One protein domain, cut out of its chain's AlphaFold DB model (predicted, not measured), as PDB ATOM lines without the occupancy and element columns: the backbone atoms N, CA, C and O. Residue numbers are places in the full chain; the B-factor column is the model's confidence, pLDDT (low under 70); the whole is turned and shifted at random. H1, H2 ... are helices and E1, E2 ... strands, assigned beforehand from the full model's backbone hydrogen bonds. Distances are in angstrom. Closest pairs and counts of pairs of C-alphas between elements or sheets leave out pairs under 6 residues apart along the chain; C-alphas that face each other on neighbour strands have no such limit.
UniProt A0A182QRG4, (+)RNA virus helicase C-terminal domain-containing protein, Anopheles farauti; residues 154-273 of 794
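AT A GLANCE: This is residues 154 to 273 of the 794 residues of the protein "(+)RNA virus helicase C-terminal domain-containing protein" of Anopheles farauti (UniProt A0A182QRG4). A small head of short strands, with a three-stranded sheet E2, E1, E5 and a hairpin E3, E4, sits beside the later part of one long helix, H1, whose residues 154 to 162 stick out free at the other end. H2 is near H1 at the head end, and the short H3 reaches back to touch H1 at residues 167 to 171. The printed part has 120 residues with three named helices and five named strands, in the order H1 H2 E1 E2 E3 E4 E5 H3, and its class is mixed. Both sheets are antiparallel. The whole is only just compact, close to loose, with a radius of gyration of the C-alphas of 15.8 A, and elongated, spanning 57 by 34 by 24 A.

HOW THE PARTS SIT: Begin with the sheet, in the order E2, residues 218 to 221, E1, residues 212 to 215, and E5, residues 258 to 261. E1 and E2 form a hairpin, antiparallel at 136 degrees; look for N 220 and O 213, 2.8 A apart. E1 and E5 are antiparallel at 151 degrees, with N 214 and O 259 at 2.8 A. Next find the hairpin of E3, residues 231 to 233, and E4, residues 238 to 240, antiparallel at 144 degrees, with N 232 and O 239 at 2.8 A. The closest C-alphas of E3 and E5 are those of Phe 233 and Leu 260, 4.9 A apart. H1, residues 154 to 186, only grazes the three-stranded sheet with its residues 178 to 186; its closest C-alphas to E5 are those of Val 186 and Tyr 258, 7.0 A. H3, residues 269 to 273, touches H1, closest at the C-alphas of Trp 167 and Gly 270, 4.9 A. H2, residues 197 to 207, is near H1, with 6 pairs of C-alphas within 10 A, and apart from E5 and H3. In H1, H2 and H3 every O i to N i+4 pair is within hydrogen-bond range.

IN THESE COORDINATES: Find C-alpha 154 at (-45.269, -37.620, -55.915); from there H1 runs 46.2 A to C-alpha 186 at (-46.971, -31.033, -10.269). H2 covers 15.4 A, E1 10.4 A, E5 10.0 A and E2 9.1 A. H3 ends at C-alpha 273, at (-37.946, -42.132, -35.510).

THE WHOLE: The C-alphas farthest apart, those of Thr 154 and Glu 195, are 57.7 A from each other. The body without residues 154 to 162 spans 44 by 34 by 24 A. The printed part has no cut; E4 to E5 is a long link of 17 residues, 241 to 257. The mean pLDDT of the printed part is 77.5, and residues 188 to 208 and 252 to 256 are under 70.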
ATOM      1  N   THR A 154     -44.606 -38.640 -56.741       80.88
ATOM      2  CA  THR A 154     -45.269 -37.620 -55.915       80.88
ATOM      3  C   THR A 154     -45.940 -38.257 -54.694       80.88
ATOM      4  O   THR A 154     -45.771 -37.767 -53.576       80.88
ATOM      5  N   PHE A 155     -46.635 -39.389 -54.871       86.31
ATOM      6  CA  PHE A 155     -47.234 -40.148 -53.769       86.31
ATOM      7  C   PHE A 155     -46.172 -40.585 -52.755       86.31
ATOM      8  O   PHE A 155     -46.332 -40.339 -51.564       86.31
ATOM      9  N   CYS A 156     -45.063 -41.174 -53.212       88.19
ATOM     10  CA  CYS A 156     -43.996 -41.646 -52.328       88.19
ATOM     11  C   CYS A 156     -43.373 -40.502 -51.513       88.19
ATOM     12  O   CYS A 156     -43.177 -40.620 -50.302       88.19
ATOM     13  N   ARG A 157     -43.095 -39.368 -52.161       85.38
ATOM     14  CA  ARG A 157     -42.522 -38.187 -51.499       85.38
ATOM     15  C   ARG A 157     -43.473 -37.611 -50.449       85.38
ATOM     16  O   ARG A 157     -43.046 -37.318 -49.329       85.38
ATOM     17  N   ASN A 158     -44.760 -37.511 -50.779       82.88
ATOM     18  CA  ASN A 158     -45.782 -37.032 -49.848       82.88
ATOM     19  C   ASN A 158     -46.022 -38.017 -48.697       82.88
ATOM     20  O   ASN A 158     -46.152 -37.574 -47.561       82.88
ATOM     21  N   ALA A 159     -45.970 -39.327 -48.945       90.38
ATOM     22  CA  ALA A 159     -46.073 -40.356 -47.912       90.38
ATOM     23  C   ALA A 159     -44.956 -40.239 -46.862       90.38
ATOM     24  O   ALA A 159     -45.209 -40.309 -45.659       90.38
ATOM     25  N   VAL A 160     -43.708 -40.018 -47.291       89.69
ATOM     26  CA  VAL A 160     -42.581 -39.796 -46.368       89.69
ATOM     27  C   VAL A 160     -42.794 -38.539 -45.523       89.69
ATOM     28  O   VAL A 160     -42.530 -38.547 -44.317       89.69
ATOM     29  N   ARG A 161     -43.273 -37.455 -46.142       85.50
ATOM     30  CA  ARG A 161     -43.560 -36.195 -45.450       85.50
ATOM     31  C   ARG A 161     -44.682 -36.361 -44.422       85.50
ATOM     32  O   ARG A 161     -44.470 -36.042 -43.253       85.50
ATOM     33  N   GLU A 162     -45.818 -36.909 -44.840       86.00
ATOM     34  CA  GLU A 162     -46.996 -37.146 -44.001       86.00
ATOM     35  C   GLU A 162     -46.663 -38.020 -42.785       86.00
ATOM     36  O   GLU A 162     -47.017 -37.687 -41.656       86.00
ATOM     37  N   CYS A 163     -45.880 -39.081 -42.988       90.25
ATOM     38  CA  CYS A 163     -45.415 -39.954 -41.913       90.25
ATOM     39  C   CYS A 163     -44.614 -39.199 -40.837       90.25
ATOM     40  O   CYS A 163     -44.829 -39.375 -39.635       90.25
ATOM     41  N   ARG A 164     -43.679 -38.331 -41.250       87.81
ATOM     42  CA  ARG A 164     -42.865 -37.538 -40.312       87.81
ATOM     43  C   ARG A 164     -43.698 -36.485 -39.587       87.81
ATOM     44  O   ARG A 164     -43.485 -36.252 -38.395       87.81
ATOM     45  N   GLU A 165     -44.647 -35.866 -40.284       83.25
ATOM     46  CA  GLU A 165     -45.600 -34.921 -39.696       83.25
ATOM     47  C   GLU A 165     -46.479 -35.610 -38.645       83.25
ATOM     48  O   GLU A 165     -46.632 -35.087 -37.538       83.25
ATOM     49  N   GLN A 166     -46.953 -36.828 -38.923       86.19
ATOM     50  CA  GLN A 166     -47.702 -37.640 -37.966       86.19
ATOM     51  C   GLN A 166     -46.897 -37.894 -36.684       86.19
ATOM     52  O   GLN A 166     -47.416 -37.699 -35.579       86.19
ATOM     53  N   TRP A 167     -45.623 -38.285 -36.801       87.94
ATOM     54  CA  TRP A 167     -44.751 -38.492 -35.639       87.94
ATOM     55  C   TRP A 167     -44.539 -37.204 -34.834       87.94
ATOM     56  O   TRP A 167     -44.586 -37.229 -33.602       87.94
ATOM     57  N   TYR A 168     -44.347 -36.071 -35.514       85.25
ATOM     58  CA  TYR A 168     -44.171 -34.766 -34.877       85.25
ATOM     59  C   TYR A 168     -45.415 -34.307 -34.112       85.25
ATOM     60  O   TYR A 168     -45.311 -33.897 -32.952       85.25
ATOM     61  N   ILE A 169     -46.590 -34.391 -34.739       81.62
ATOM     62  CA  ILE A 169     -47.859 -34.003 -34.117       81.62
ATOM     63  C   ILE A 169     -48.160 -34.925 -32.935       81.62
ATOM     64  O   ILE A 169     -48.483 -34.439 -31.853       81.62
ATOM     65  N   SER A 170     -47.960 -36.235 -33.094       83.38
ATOM     66  CA  SER A 170     -48.140 -37.204 -32.006       83.38
ATOM     67  C   SER A 170     -47.250 -36.870 -30.802       83.38
ATOM     68  O   SER A 170     -47.729 -36.829 -29.669       83.38
ATOM     69  N   LEU A 171     -45.972 -36.547 -31.037       84.50
ATOM     70  CA  LEU A 171     -45.043 -36.124 -29.984       84.50
ATOM     71  C   LEU A 171     -45.494 -34.827 -29.299       84.50
ATOM     72  O   LEU A 171     -45.419 -34.718 -28.072       84.50
ATOM     73  N   LYS A 172     -45.974 -33.845 -30.067       83.31
ATOM     74  CA  LYS A 172     -46.490 -32.589 -29.511       83.31
ATOM     75  C   LYS A 172     -47.750 -32.786 -28.681       83.31
ATOM     76  O   LYS A 172     -47.825 -32.206 -27.603       83.31
ATOM     77  N   ASN A 173     -48.688 -33.608 -29.139       82.38
ATOM     78  CA  ASN A 173     -49.920 -33.907 -28.410       82.38
ATOM     79  C   ASN A 173     -49.601 -34.567 -27.064       82.38
ATOM     80  O   ASN A 173     -50.095 -34.130 -26.024       82.38
ATOM     81  N   VAL A 174     -48.691 -35.548 -27.058       84.50
ATOM     82  CA  VAL A 174     -48.193 -36.166 -25.820       84.50
ATOM     83  C   VAL A 174     -47.510 -35.120 -24.929       84.50
ATOM     84  O   VAL A 174     -47.811 -35.030 -23.740       84.50
ATOM     85  N   GLY A 175     -46.653 -34.263 -25.490       86.06
ATOM     86  CA  GLY A 175     -45.999 -33.182 -24.747       86.06
ATOM     87  C   GLY A 175     -46.967 -32.164 -24.139       86.06
ATOM     88  O   GLY A 175     -46.783 -31.762 -22.995       86.06
ATOM     89  N   GLN A 176     -48.024 -31.773 -24.852       83.88
ATOM     90  CA  GLN A 176     -49.060 -30.870 -24.342       83.88
ATOM     91  C   GLN A 176     -49.888 -31.515 -23.236       83.88
ATOM     92  O   GLN A 176     -50.182 -30.859 -22.235       83.88
ATOM     93  N   LYS A 177     -50.226 -32.799 -23.385       83.31
ATOM     94  CA  LYS A 177     -50.957 -33.571 -22.378       83.31
ATOM     95  C   LYS A 177     -50.170 -33.646 -21.068       83.31
ATOM     96  O   LYS A 177     -50.685 -33.275 -20.015       83.31
ATOM     97  N   TYR A 178     -48.894 -34.025 -21.150       87.19
ATOM     98  CA  TYR A 178     -47.996 -34.099 -19.994       87.19
ATOM     99  C   TYR A 178     -47.686 -32.703 -19.434       87.19
ATOM    100  O   TYR A 178     -47.677 -32.523 -18.221       87.19
ATOM    101  N   GLY A 179     -47.504 -31.697 -20.293       85.19
ATOM    102  CA  GLY A 179     -47.277 -30.303 -19.904       85.19
ATOM    103  C   GLY A 179     -48.444 -29.690 -19.138       85.19
ATOM    104  O   GLY A 179     -48.241 -29.054 -18.105       85.19
ATOM    105  N   THR A 180     -49.669 -29.923 -19.607       82.00
ATOM    106  CA  THR A 180     -50.889 -29.481 -18.924       82.00
ATOM    107  C   THR A 180     -50.995 -30.160 -17.565       82.00
ATOM    108  O   THR A 180     -51.089 -29.475 -16.553       82.00
ATOM    109  N   PHE A 181     -50.869 -31.486 -17.502       80.00
ATOM    110  CA  PHE A 181     -50.918 -32.192 -16.223       80.00
ATOM    111  C   PHE A 181     -49.833 -31.703 -15.246       80.00
ATOM    112  O   PHE A 181     -50.113 -31.419 -14.080       80.00
ATOM    113  N   TYR A 182     -48.602 -31.528 -15.733       82.75
ATOM    114  CA  TYR A 182     -47.480 -31.057 -14.926       82.75
ATOM    115  C   TYR A 182     -47.742 -29.660 -14.345       82.75
ATOM    116  O   TYR A 182     -47.615 -29.457 -13.138       82.75
ATOM    117  N   LYS A 183     -48.175 -28.707 -15.175       80.62
ATOM    118  CA  LYS A 183     -48.476 -27.336 -14.740       80.62
ATOM    119  C   LYS A 183     -49.618 -27.284 -13.723       80.62
ATOM    120  O   LYS A 183     -49.557 -26.551 -12.742       80.62
ATOM    121  N   TRP A 184     -50.679 -28.051 -13.954       74.12
ATOM    122  CA  TRP A 184     -51.861 -28.005 -13.098       74.12
ATOM    123  C   TRP A 184     -51.644 -28.712 -11.759       74.12
ATOM    124  O   TRP A 184     -52.205 -28.278 -10.751       74.12
ATOM    125  N   HIS A 185     -50.855 -29.787 -11.722       73.38
ATOM    126  CA  HIS A 185     -50.776 -30.652 -10.541       73.38
ATOM    127  C   HIS A 185     -49.382 -30.752  -9.945       73.38
ATOM    128  O   HIS A 185     -49.253 -30.718  -8.729       73.38
ATOM    129  N   VAL A 186     -48.336 -30.827 -10.763       72.50
ATOM    130  CA  VAL A 186     -46.971 -31.033 -10.269       72.50
ATOM    131  C   VAL A 186     -46.355 -29.739  -9.737       72.50
ATOM    132  O   VAL A 186     -45.727 -29.748  -8.682       72.50
ATOM    133  N   GLU A 187     -46.594 -28.603 -10.392       71.25
ATOM    134  CA  GLU A 187     -46.159 -27.295  -9.872       71.25
ATOM    135  C   GLU A 187     -46.903 -26.909  -8.580       71.25
ATOM    136  O   GLU A 187     -46.344 -26.234  -7.718       71.25
ATOM    137  N   ASN A 188     -48.126 -27.416  -8.399       64.94
ATOM    138  CA  ASN A 188     -48.956 -27.183  -7.214       64.94
ATOM    139  C   ASN A 188     -48.865 -28.313  -6.171       64.94
ATOM    140  O   ASN A 188     -49.573 -28.276  -5.171       64.94
ATOM    141  N   ILE A 189     -48.004 -29.321  -6.349       63.81
ATOM    142  CA  ILE A 189     -47.989 -30.510  -5.474       63.81
ATOM    143  C   ILE A 189     -47.660 -30.180  -4.011       63.81
ATOM    144  O   ILE A 189     -48.059 -30.922  -3.118       63.81
ATOM    145  N   ALA A 190     -46.994 -29.051  -3.742       53.19
ATOM    146  CA  ALA A 190     -46.731 -28.585  -2.380       53.19
ATOM    147  C   ALA A 190     -48.013 -28.243  -1.585       53.19
ATOM    148  O   ALA A 190     -47.952 -28.189  -0.360       53.19
ATOM    149  N   SER A 191     -49.157 -28.027  -2.250       52.94
ATOM    150  CA  SER A 191     -50.449 -27.716  -1.621       52.94
ATOM    151  C   SER A 191     -51.458 -28.873  -1.640       52.94
ATOM    152  O   SER A 191     -52.554 -28.728  -1.098       52.94
ATOM    153  N   ILE A 192     -51.109 -30.030  -2.216       47.59
ATOM    154  CA  ILE A 192     -51.980 -31.212  -2.243       47.59
ATOM    155  C   ILE A 192     -51.569 -32.133  -1.084       47.59
ATOM    156  O   ILE A 192     -50.493 -32.732  -1.149       47.59
ATOM    157  N   PRO A 193     -52.381 -32.278  -0.018       47.88
ATOM    158  CA  PRO A 193     -52.071 -33.234   1.037       47.88
ATOM    159  C   PRO A 193     -51.992 -34.659   0.451       47.88
ATOM    160  O   PRO A 193     -52.768 -34.979  -0.459       47.88
ATOM    161  N   PRO A 194     -51.105 -35.531   0.980       47.75
ATOM    162  CA  PRO A 194     -50.842 -36.884   0.461       47.75
ATOM    163  C   PRO A 194     -52.073 -37.809   0.376       47.75
ATOM    164  O   PRO A 194     -51.999 -38.915  -0.153       47.75
ATOM    165  N   GLU A 195     -53.215 -37.356   0.881       44.69
ATOM    166  CA  GLU A 195     -54.449 -38.107   1.091       44.69
ATOM    167  C   GLU A 195     -55.463 -37.908  -0.055       44.69
ATOM    168  O   GLU A 195     -56.405 -38.684  -0.206       44.69
ATOM    169  N   ASN A 196     -55.247 -36.923  -0.943       50.22
ATOM    170  CA  ASN A 196     -56.168 -36.585  -2.042       50.22
ATOM    171  C   ASN A 196     -55.914 -37.361  -3.355       50.22
ATOM    172  O   ASN A 196     -56.219 -36.902  -4.458       50.22
ATOM    173  N   VAL A 197     -55.414 -38.596  -3.235       53.41
ATOM    174  CA  VAL A 197     -55.146 -39.547  -4.336       53.41
ATOM    175  C   VAL A 197     -56.388 -39.804  -5.212       53.41
ATOM    176  O   VAL A 197     -56.265 -40.126  -6.394       53.41
ATOM    177  N   ARG A 198     -57.606 -39.616  -4.678       49.19
ATOM    178  CA  ARG A 198     -58.867 -39.747  -5.436       49.19
ATOM    179  C   ARG A 198     -59.030 -38.704  -6.546       49.19
ATOM    180  O   ARG A 198     -59.532 -39.060  -7.609       49.19
ATOM    181  N   GLY A 199     -58.603 -37.457  -6.326       52.75
ATOM    182  CA  GLY A 199     -58.688 -36.404  -7.344       52.75
ATOM    183  C   GLY A 199     -57.790 -36.712  -8.540       52.75
ATOM    184  O   GLY A 199     -58.242 -36.686  -9.681       52.75
ATOM    185  N   ILE A 200     -56.554 -37.134  -8.260       57.66
ATOM    186  CA  ILE A 200     -55.574 -37.538  -9.277       57.66
ATOM    187  C   ILE A 200     -56.075 -38.757 -10.063       57.66
ATOM    188  O   ILE A 200     -55.992 -38.757 -11.286       57.66
ATOM    189  N   LYS A 201     -56.671 -39.759  -9.399       58.53
ATOM    190  CA  LYS A 201     -57.259 -40.932 -10.073       58.53
ATOM    191  C   LYS A 201     -58.401 -40.573 -11.027       58.53
ATOM    192  O   LYS A 201     -58.447 -41.121 -12.123       58.53
ATOM    193  N   LYS A 202     -59.290 -39.652 -10.639       54.66
ATOM    194  CA  LYS A 202     -60.380 -39.178 -11.508       54.66
ATOM    195  C   LYS A 202     -59.831 -38.449 -12.743       54.66
ATOM    196  O   LYS A 202     -60.229 -38.750 -13.856       54.66
ATOM    197  N   LEU A 203     -58.830 -37.590 -12.558       55.19
ATOM    198  CA  LEU A 203     -58.133 -36.902 -13.654       55.19
ATOM    199  C   LEU A 203     -57.338 -37.853 -14.572       55.19
ATOM    200  O   LEU A 203     -57.269 -37.636 -15.783       55.19
ATOM    201  N   CYS A 204     -56.760 -38.930 -14.032       62.41
ATOM    202  CA  CYS A 204     -56.139 -39.996 -14.829       62.41
ATOM    203  C   CYS A 204     -57.187 -40.740 -15.679       62.41
ATOM    204  O   CYS A 204     -56.957 -40.995 -16.859       62.41
ATOM    205  N   GLN A 205     -58.375 -41.010 -15.120       59.00
ATOM    206  CA  GLN A 205     -59.494 -41.596 -15.868       59.00
ATOM    207  C   GLN A 205     -59.988 -40.676 -16.992       59.00
ATOM    208  O   GLN A 205     -60.135 -41.140 -18.119       59.00
ATOM    209  N   ASP A 206     -60.164 -39.380 -16.717       55.62
ATOM    210  CA  ASP A 206     -60.655 -38.405 -17.702       55.62
ATOM    211  C   ASP A 206     -59.634 -38.146 -18.828       55.62
ATOM    212  O   ASP A 206     -60.003 -37.908 -19.976       55.62
ATOM    213  N   SER A 207     -58.333 -38.217 -18.522       62.12
ATOM    214  CA  SER A 207     -57.264 -38.029 -19.515       62.12
ATOM    215  C   SER A 207     -56.902 -39.301 -20.290       62.12
ATOM    216  O   SER A 207     -56.205 -39.213 -21.302       62.12
ATOM    217  N   GLY A 208     -57.326 -40.487 -19.841       68.75
ATOM    218  CA  GLY A 208     -56.948 -41.769 -20.446       68.75
ATOM    219  C   GLY A 208     -55.454 -42.115 -20.327       68.75
ATOM    220  O   GLY A 208     -54.968 -42.984 -21.051       68.75
ATOM    221  N   GLU A 209     -54.709 -41.433 -19.451       77.81
ATOM    222  CA  GLU A 209     -53.332 -41.777 -19.070       77.81
ATOM    223  C   GLU A 209     -53.288 -42.188 -17.606       77.81
ATOM    224  O   GLU A 209     -53.959 -41.607 -16.758       77.81
ATOM    225  N   ASP A 210     -52.433 -43.158 -17.309       81.06
ATOM    226  CA  ASP A 210     -52.116 -43.556 -15.944       81.06
ATOM    227  C   ASP A 210     -50.811 -42.877 -15.518       81.06
ATOM    228  O   ASP A 210     -49.716 -43.351 -15.828       81.06
ATOM    229  N   PHE A 211     -50.930 -41.690 -14.919       85.00
ATOM    230  CA  PHE A 211     -49.779 -40.855 -14.584       85.00
ATOM    231  C   PHE A 211     -49.098 -41.291 -13.279       85.00
ATOM    232  O   PHE A 211     -49.735 -41.460 -12.241       85.00
ATOM    233  N   GLY A 212     -47.768 -41.373 -13.316       85.25
ATOM    234  CA  GLY A 212     -46.892 -41.567 -12.163       85.25
ATOM    235  C   GLY A 212     -45.981 -40.364 -11.932       85.25
ATOM    236  O   GLY A 212     -45.568 -39.703 -12.882       85.25
ATOM    237  N   ILE A 213     -45.639 -40.079 -10.674       86.12
ATOM    238  CA  ILE A 213     -44.772 -38.948 -10.308       86.12
ATOM    239  C   ILE A 213     -43.576 -39.457  -9.515       86.12
ATOM    240  O   ILE A 213     -43.740 -40.080  -8.465       86.12
ATOM    241  N   ILE A 214     -42.377 -39.145  -9.999       84.94
ATOM    242  CA  ILE A 214     -41.086 -39.526  -9.429       84.94
ATOM    243  C   ILE A 214     -40.391 -38.277  -8.872       84.94
ATOM    244  O   ILE A 214     -40.403 -37.215  -9.492       84.94
ATOM    245  N   LYS A 215     -39.752 -38.405  -7.710       83.19
ATOM    246  CA  LYS A 215     -38.861 -37.397  -7.120       83.19
ATOM    247  C   LYS A 215     -37.693 -38.101  -6.444       83.19
ATOM    248  O   LYS A 215     -37.899 -39.111  -5.776       83.19
ATOM    249  N   ASP A 216     -36.481 -37.583  -6.623       78.19
ATOM    250  CA  ASP A 216     -35.259 -38.124  -6.006       78.19
ATOM    251  C   ASP A 216     -35.072 -39.643  -6.231       78.19
ATOM    252  O   ASP A 216     -34.584 -40.368  -5.362       78.19
ATOM    253  N   GLY A 217     -35.490 -40.137  -7.404       76.00
ATOM    254  CA  GLY A 217     -35.419 -41.554  -7.776       76.00
ATOM    255  C   GLY A 217     -36.461 -42.464  -7.110       76.00
ATOM    256  O   GLY A 217     -36.288 -43.679  -7.102       76.00
ATOM    257  N   LYS A 218     -37.534 -41.906  -6.531       79.75
ATOM    258  CA  LYS A 218     -38.634 -42.663  -5.909       79.75
ATOM    259  C   LYS A 218     -39.999 -42.179  -6.389       79.75
ATOM    260  O   LYS A 218     -40.213 -40.982  -6.570       79.75
ATOM    261  N   PHE A 219     -40.950 -43.099  -6.540       80.50
ATOM    262  CA  PHE A 219     -42.340 -42.754  -6.843       80.50
ATOM    263  C   PHE A 219     -43.036 -42.129  -5.631       80.50
ATOM    264  O   PHE A 219     -43.174 -42.771  -4.590       80.50
ATOM    265  N   ILE A 220     -43.518 -40.898  -5.795       78.88
ATOM    266  CA  ILE A 220     -44.436 -40.234  -4.860       78.88
ATOM    267  C   ILE A 220     -45.873 -40.634  -5.185       78.88
ATOM    268  O   ILE A 220     -46.634 -40.997  -4.294       78.88
ATOM    269  N   VAL A 221     -46.228 -40.597  -6.470       78.06
ATOM    270  CA  VAL A 221     -47.516 -41.082  -6.971       78.06
ATOM    271  C   VAL A 221     -47.234 -42.271  -7.862       78.06
ATOM    272  O   VAL A 221     -46.502 -42.158  -8.846       78.06
ATOM    273  N   ARG A 222     -47.791 -43.419  -7.484       78.00
ATOM    274  CA  ARG A 222     -47.634 -44.657  -8.234       78.00
ATOM    275  C   ARG A 222     -48.725 -44.743  -9.306       78.00
ATOM    276  O   ARG A 222     -49.892 -44.587  -8.938       78.00
ATOM    277  N   PRO A 223     -48.362 -45.002 -10.572       78.38
ATOM    278  CA  PRO A 223     -49.335 -45.423 -11.572       78.38
ATOM    279  C   PRO A 223     -49.932 -46.781 -11.161       78.38
ATOM    280  O   PRO A 223     -49.345 -47.502 -10.345       78.38
ATOM    281  N   MET A 224     -51.116 -47.108 -11.675       71.88
ATOM    282  CA  MET A 224     -51.758 -48.407 -11.453       71.88
ATOM    283  C   MET A 224     -50.898 -49.549 -11.999       71.88
ATOM    284  O   MET A 224     -50.694 -50.533 -11.292       71.88
ATOM    285  N   ASP A 225     -50.334 -49.366 -13.194       70.50
ATOM    286  CA  ASP A 225     -49.438 -50.332 -13.830       70.50
ATOM    287  C   ASP A 225     -48.007 -49.770 -13.876       70.50
ATOM    288  O   ASP A 225     -47.625 -49.043 -14.797       70.50
ATOM    289  N   ILE A 226     -47.205 -50.084 -12.852       76.88
ATOM    290  CA  ILE A 226     -45.789 -49.690 -12.801       76.88
ATOM    291  C   ILE A 226     -44.994 -50.537 -13.792       76.88
ATOM    292  O   ILE A 226     -44.931 -51.760 -13.679       76.88
ATOM    293  N   GLU A 227     -44.339 -49.871 -14.737       79.25
ATOM    294  CA  GLU A 227     -43.552 -50.505 -15.790       79.25
ATOM    295  C   GLU A 227     -42.207 -49.787 -16.000       79.25
ATOM    296  O   GLU A 227     -41.900 -48.779 -15.361       79.25
ATOM    297  N   PHE A 228     -41.391 -50.305 -16.923       84.19
ATOM    298  CA  PHE A 228     -40.207 -49.606 -17.419       84.19
ATOM    299  C   PHE A 228     -40.616 -48.519 -18.415       84.19
ATOM    300  O   PHE A 228     -41.114 -48.819 -19.506       84.19
ATOM    301  N   TYR A 229     -40.381 -47.266 -18.043       87.31
ATOM    302  CA  TYR A 229     -40.593 -46.085 -18.864       87.31
ATOM    303  C   TYR A 229     -39.290 -45.656 -19.534       87.31
ATOM    304  O   TYR A 229     -38.277 -45.473 -18.867       87.31
ATOM    305  N   GLU A 230     -39.315 -45.475 -20.855       86.38
ATOM    306  CA  GLU A 230     -38.168 -44.967 -21.617       86.38
ATOM    307  C   GLU A 230     -37.848 -43.518 -21.233       86.38
ATOM    308  O   GLU A 230     -36.679 -43.153 -21.113       86.38
ATOM    309  N   LYS A 231     -38.883 -42.687 -21.042       89.12
ATOM    310  CA  LYS A 231     -38.716 -41.253 -20.795       89.12
ATOM    311  C   LYS A 231     -39.581 -40.744 -19.649       89.12
ATOM    312  O   LYS A 231     -40.668 -41.251 -19.404       89.12
ATOM    313  N   ALA A 232     -39.122 -39.686 -18.988       89.25
ATOM    314  CA  ALA A 232     -39.886 -38.894 -18.028       89.25
ATOM    315  C   ALA A 232     -40.054 -37.458 -18.520       89.25
ATOM    316  O   ALA A 232     -39.155 -36.889 -19.129       89.25
ATOM    317  N   PHE A 233     -41.178 -36.827 -18.204       90.12
ATOM    318  CA  PHE A 233     -41.412 -35.415 -18.473       90.12
ATOM    319  C   PHE A 233     -41.062 -34.559 -17.252       90.12
ATOM    320  O   PHE A 233     -41.624 -34.741 -16.175       90.12
ATOM    321  N   ASN A 234     -40.161 -33.592 -17.418       87.69
ATOM    322  CA  ASN A 234     -39.660 -32.749 -16.322       87.69
ATOM    323  C   ASN A 234     -40.370 -31.385 -16.187       87.69
ATOM    324  O   ASN A 234     -39.822 -30.445 -15.616       87.69
ATOM    325  N   GLY A 235     -41.537 -31.229 -16.813       82.88
ATOM    326  CA  GLY A 235     -42.261 -29.956 -16.890       82.88
ATOM    327  C   GLY A 235     -41.956 -29.127 -18.135       82.88
ATOM    328  O   GLY A 235     -42.728 -28.237 -18.482       82.88
ATOM    329  N   ARG A 236     -40.865 -29.425 -18.851       84.19
ATOM    330  CA  ARG A 236     -40.505 -28.736 -20.104       84.19
ATOM    331  C   ARG A 236     -40.259 -29.686 -21.266       84.19
ATOM    332  O   ARG A 236     -40.666 -29.392 -22.386       84.19
ATOM    333  N   LYS A 237     -39.564 -30.795 -21.024       88.75
ATOM    334  CA  LYS A 237     -39.179 -31.771 -22.046       88.75
ATOM    335  C   LYS A 237     -39.175 -33.189 -21.487       88.75
ATOM    336  O   LYS A 237     -39.117 -33.389 -20.274       88.75
ATOM    337  N   PHE A 238     -39.193 -34.154 -22.398       89.94
ATOM    338  CA  PHE A 238     -38.915 -35.545 -22.071       89.94
ATOM    339  C   PHE A 238     -37.402 -35.756 -21.896       89.94
ATOM    340  O   PHE A 238     -36.610 -35.229 -22.682       89.94
ATOM    341  N   ILE A 239     -37.018 -36.488 -20.855       88.88
ATOM    342  CA  ILE A 239     -35.653 -36.911 -20.520       88.88
ATOM    343  C   ILE A 239     -35.607 -38.438 -20.433       88.88
ATOM    344  O   ILE A 239     -36.635 -39.046 -20.143       88.88
ATOM    345  N   ASP A 240     -34.459 -39.045 -20.713       87.62
ATOM    346  CA  ASP A 240     -34.323 -40.503 -20.773       87.62
ATOM    347  C   ASP A 240     -34.127 -41.094 -19.374       87.62
ATOM    348  O   ASP A 240     -33.149 -40.779 -18.700       87.62
ATOM    349  N   LEU A 241     -35.019 -41.997 -18.969       86.06
ATOM    350  CA  LEU A 241     -34.956 -42.651 -17.667       86.06
ATOM    351  C   LEU A 241     -34.014 -43.857 -17.695       86.06
ATOM    352  O   LEU A 241     -33.999 -44.662 -18.626       86.06
ATOM    353  N   GLN A 242     -33.273 -44.025 -16.607       84.50
ATOM    354  CA  GLN A 242     -32.476 -45.216 -16.328       84.50
ATOM    355  C   GLN A 242     -32.965 -45.868 -15.035       84.50
ATOM    356  O   GLN A 242     -33.561 -45.204 -14.188       84.50
ATOM    357  N   TYR A 243     -32.710 -47.164 -14.867       82.62
ATOM    358  CA  TYR A 243     -33.166 -47.948 -13.719       82.62
ATOM    359  C   TYR A 243     -31.974 -48.595 -13.021       82.62
ATOM    360  O   TYR A 243     -31.152 -49.241 -13.675       82.62
ATOM    361  N   LYS A 244     -31.864 -48.424 -11.697       74.50
ATOM    362  CA  LYS A 244     -30.853 -49.155 -10.914       74.50
ATOM    363  C   LYS A 244     -31.293 -50.604 -10.770       74.50
ATOM    364  O   LYS A 244     -32.477 -50.861 -10.589       74.50
ATOM    365  N   ASP A 245     -30.345 -51.529 -10.887       75.12
ATOM    366  CA  ASP A 245     -30.566 -52.970 -10.700       75.12
ATOM    367  C   ASP A 245     -31.678 -53.568 -11.586       75.12
ATOM    368  O   ASP A 245     -32.208 -54.637 -11.298       75.12
ATOM    369  N   ASN A 246     -32.020 -52.881 -12.687       77.81
ATOM    370  CA  ASN A 246     -33.134 -53.228 -13.570       77.81
ATOM    371  C   ASN A 246     -34.483 -53.357 -12.824       77.81
ATOM    372  O   ASN A 246     -35.344 -54.139 -13.224       77.81
ATOM    373  N   ASP A 247     -34.659 -52.593 -11.742       77.19
ATOM    374  CA  ASP A 247     -35.883 -52.535 -10.946       77.19
ATOM    375  C   ASP A 247     -36.763 -51.353 -11.402       77.19
ATOM    376  O   ASP A 247     -36.342 -50.199 -11.260       77.19
ATOM    377  N   PRO A 248     -37.994 -51.587 -11.909       77.19
ATOM    378  CA  PRO A 248     -38.883 -50.522 -12.378       77.19
ATOM    379  C   PRO A 248     -39.328 -49.568 -11.258       77.19
ATOM    380  O   PRO A 248     -39.799 -48.469 -11.549       77.19
ATOM    381  N   MET A 249     -39.157 -49.941  -9.983       72.00
ATOM    382  CA  MET A 249     -39.474 -49.096  -8.826       72.00
ATOM    383  C   MET A 249     -38.381 -48.076  -8.487       72.00
ATOM    384  O   MET A 249     -38.647 -47.134  -7.733       72.00
ATOM    385  N   SER A 250     -37.181 -48.246  -9.048       70.56
ATOM    386  CA  SER A 250     -35.974 -47.511  -8.658       70.56
ATOM    387  C   SER A 250     -35.330 -46.771  -9.844       70.56
ATOM    388  O   SER A 250     -34.193 -47.078 -10.232       70.56
ATOM    389  N   PRO A 251     -36.021 -45.776 -10.440       76.44
ATOM    390  CA  PRO A 251     -35.437 -44.947 -11.485       76.44
ATOM    391  C   PRO A 251     -34.207 -44.202 -10.941       76.44
ATOM    392  O   PRO A 251     -34.248 -43.543  -9.903       76.44
ATOM    393  N   SER A 252     -33.075 -44.334 -11.628       64.50
ATOM    394  CA  SER A 252     -31.756 -43.902 -11.159       64.50
ATOM    395  C   SER A 252     -31.479 -42.412 -11.347       64.50
ATOM    396  O   SER A 252     -30.422 -41.931 -10.929       64.50
ATOM    397  N   GLU A 253     -32.386 -41.684 -11.995       65.31
ATOM    398  CA  GLU A 253     -32.137 -40.323 -12.446       65.31
ATOM    399  C   GLU A 253     -32.379 -39.297 -11.327       65.31
ATOM    400  O   GLU A 253     -33.495 -39.090 -10.848       65.31
ATOM    401  N   ARG A 254     -31.296 -38.641 -10.889       58.62
ATOM    402  CA  ARG A 254     -31.353 -37.533  -9.927       58.62
ATOM    403  C   ARG A 254     -31.673 -36.240 -10.670       58.62
ATOM    404  O   ARG A 254     -30.769 -35.507 -11.064       58.62
ATOM    405  N   HIS A 255     -32.957 -35.964 -10.867       67.12
ATOM    406  CA  HIS A 255     -33.415 -34.665 -11.349       67.12
ATOM    407  C   HIS A 255     -33.773 -33.753 -10.170       67.12
ATOM    408  O   HIS A 255     -34.458 -34.177  -9.242       67.12
ATOM    409  N   ALA A 256     -33.336 -32.491 -10.214       63.16
ATOM    410  CA  ALA A 256     -33.735 -31.472  -9.248       63.16
ATOM    411  C   ALA A 256     -35.178 -31.021  -9.543       63.16
ATOM    412  O   ALA A 256     -35.399 -29.986 -10.166       63.16
ATOM    413  N   GLY A 257     -36.161 -31.839  -9.163       77.62
ATOM    414  CA  GLY A 257     -37.574 -31.579  -9.421       77.62
ATOM    415  C   GLY A 257     -38.422 -32.845  -9.445       77.62
ATOM    416  O   GLY A 257     -37.979 -33.927  -9.063       77.62
ATOM    417  N   TYR A 258     -39.659 -32.691  -9.902       84.94
ATOM    418  CA  TYR A 258     -40.572 -33.805 -10.122       84.94
ATOM    419  C   TYR A 258     -40.462 -34.286 -11.570       84.94
ATOM    420  O   TYR A 258     -40.252 -33.502 -12.494       84.94
ATOM    421  N   LEU A 259     -40.625 -35.584 -11.762       87.62
ATOM    422  CA  LEU A 259     -40.632 -36.245 -13.058       87.62
ATOM    423  C   LEU A 259     -41.977 -36.936 -13.240       87.62
ATOM    424  O   LEU A 259     -42.425 -37.668 -12.362       87.62
ATOM    425  N   LEU A 260     -42.623 -36.691 -14.371       87.62
ATOM    426  CA  LEU A 260     -43.919 -37.259 -14.712       87.62
ATOM    427  C   LEU A 260     -43.734 -38.391 -15.724       87.62
ATOM    428  O   LEU A 260     -43.127 -38.194 -16.775       87.62
ATOM    429  N   VAL A 261     -44.288 -39.557 -15.423       88.88
ATOM    430  CA  VAL A 261     -44.335 -40.722 -16.312       88.88
ATOM    431  C   VAL A 261     -45.781 -41.141 -16.539       88.88
ATOM    432  O   VAL A 261     -46.687 -40.716 -15.828       88.88
ATOM    433  N   GLY A 262     -45.998 -41.973 -17.542       88.56
ATOM    434  CA  GLY A 262     -47.289 -42.550 -17.883       88.56
ATOM    435  C   GLY A 262     -47.197 -43.433 -19.122       88.56
ATOM    436  O   GLY A 262     -46.113 -43.639 -19.683       88.56
ATOM    437  N   LYS A 263     -48.339 -43.955 -19.569       85.81
ATOM    438  CA  LYS A 263     -48.427 -44.939 -20.658       85.81
ATOM    439  C   LYS A 263     -47.756 -44.457 -21.947       85.81
ATOM    440  O   LYS A 263     -46.995 -45.212 -22.550       85.81
ATOM    441  N   SER A 264     -47.971 -43.201 -22.342       86.56
ATOM    442  CA  SER A 264     -47.343 -42.623 -23.545       86.56
ATOM    443  C   SER A 264     -45.826 -42.429 -23.432       86.56
ATOM    444  O   SER A 264     -45.131 -42.417 -24.445       86.56
ATOM    445  N   SER A 265     -45.292 -42.296 -22.215       87.62
ATOM    446  CA  SER A 265     -43.848 -42.161 -21.967       87.62
ATOM    447  C   SER A 265     -43.113 -43.502 -21.838       87.62
ATOM    448  O   SER A 265     -41.884 -43.537 -21.782       87.62
ATOM    449  N   ARG A 266     -43.863 -44.618 -21.833       87.12
ATOM    450  CA  ARG A 266     -43.305 -45.973 -21.760       87.12
ATOM    451  C   ARG A 266     -42.352 -46.252 -22.914       87.12
ATOM    452  O   ARG A 266     -41.277 -46.802 -22.708       87.12
ATOM    453  N   LEU A 267     -42.784 -45.901 -24.120       84.81
ATOM    454  CA  LEU A 267     -42.070 -46.175 -25.354       84.81
ATOM    455  C   LEU A 267     -42.393 -45.080 -26.369       84.81
ATOM    456  O   LEU A 267     -43.471 -45.066 -26.961       84.81
ATOM    457  N   MET A 268     -41.454 -44.166 -26.590       86.69
ATOM    458  CA  MET A 268     -41.646 -42.984 -27.436       86.69
ATOM    459  C   MET A 268     -41.048 -43.192 -28.832       86.69
ATOM    460  O   MET A 268     -40.294 -42.360 -29.337       86.69
ATOM    461  N   GLN A 269     -41.417 -44.298 -29.490       86.00
ATOM    462  CA  GLN A 269     -40.861 -44.682 -30.796       86.00
ATOM    463  C   GLN A 269     -40.996 -43.591 -31.864       86.00
ATOM    464  O   GLN A 269     -40.033 -43.342 -32.582       86.00
ATOM    465  N   GLY A 270     -42.141 -42.904 -31.941       87.50
ATOM    466  CA  GLY A 270     -42.336 -41.802 -32.891       87.50
ATOM    467  C   GLY A 270     -41.321 -40.668 -32.708       87.50
ATOM    468  O   GLY A 270     -40.812 -40.134 -33.688       87.50
ATOM    469  N   ALA A 271     -40.945 -40.356 -31.462       87.94
ATOM    470  CA  ALA A 271     -39.918 -39.354 -31.172       87.94
ATOM    471  C   ALA A 271     -38.535 -39.810 -31.654       87.94
ATOM    472  O   ALA A 271     -37.804 -39.038 -32.273       87.94
ATOM    473  N   SER A 272     -38.194 -41.076 -31.404       90.50
ATOM    474  CA  SER A 272     -36.921 -41.667 -31.822       90.50
ATOM    475  C   SER A 272     -36.811 -41.772 -33.345       90.50
ATOM    476  O   SER A 272     -35.754 -41.484 -33.901       90.50
ATOM    477  N   MET A 273     -37.898 -42.115 -34.043       92.38
ATOM    478  CA  MET A 273     -37.946 -42.132 -35.510       92.38
ATOM    479  C   MET A 273     -37.855 -40.725 -36.105       92.38
ATOM    480  O   MET A 273     -37.119 -40.513 -37.070       92.38
TER     481      MET A 273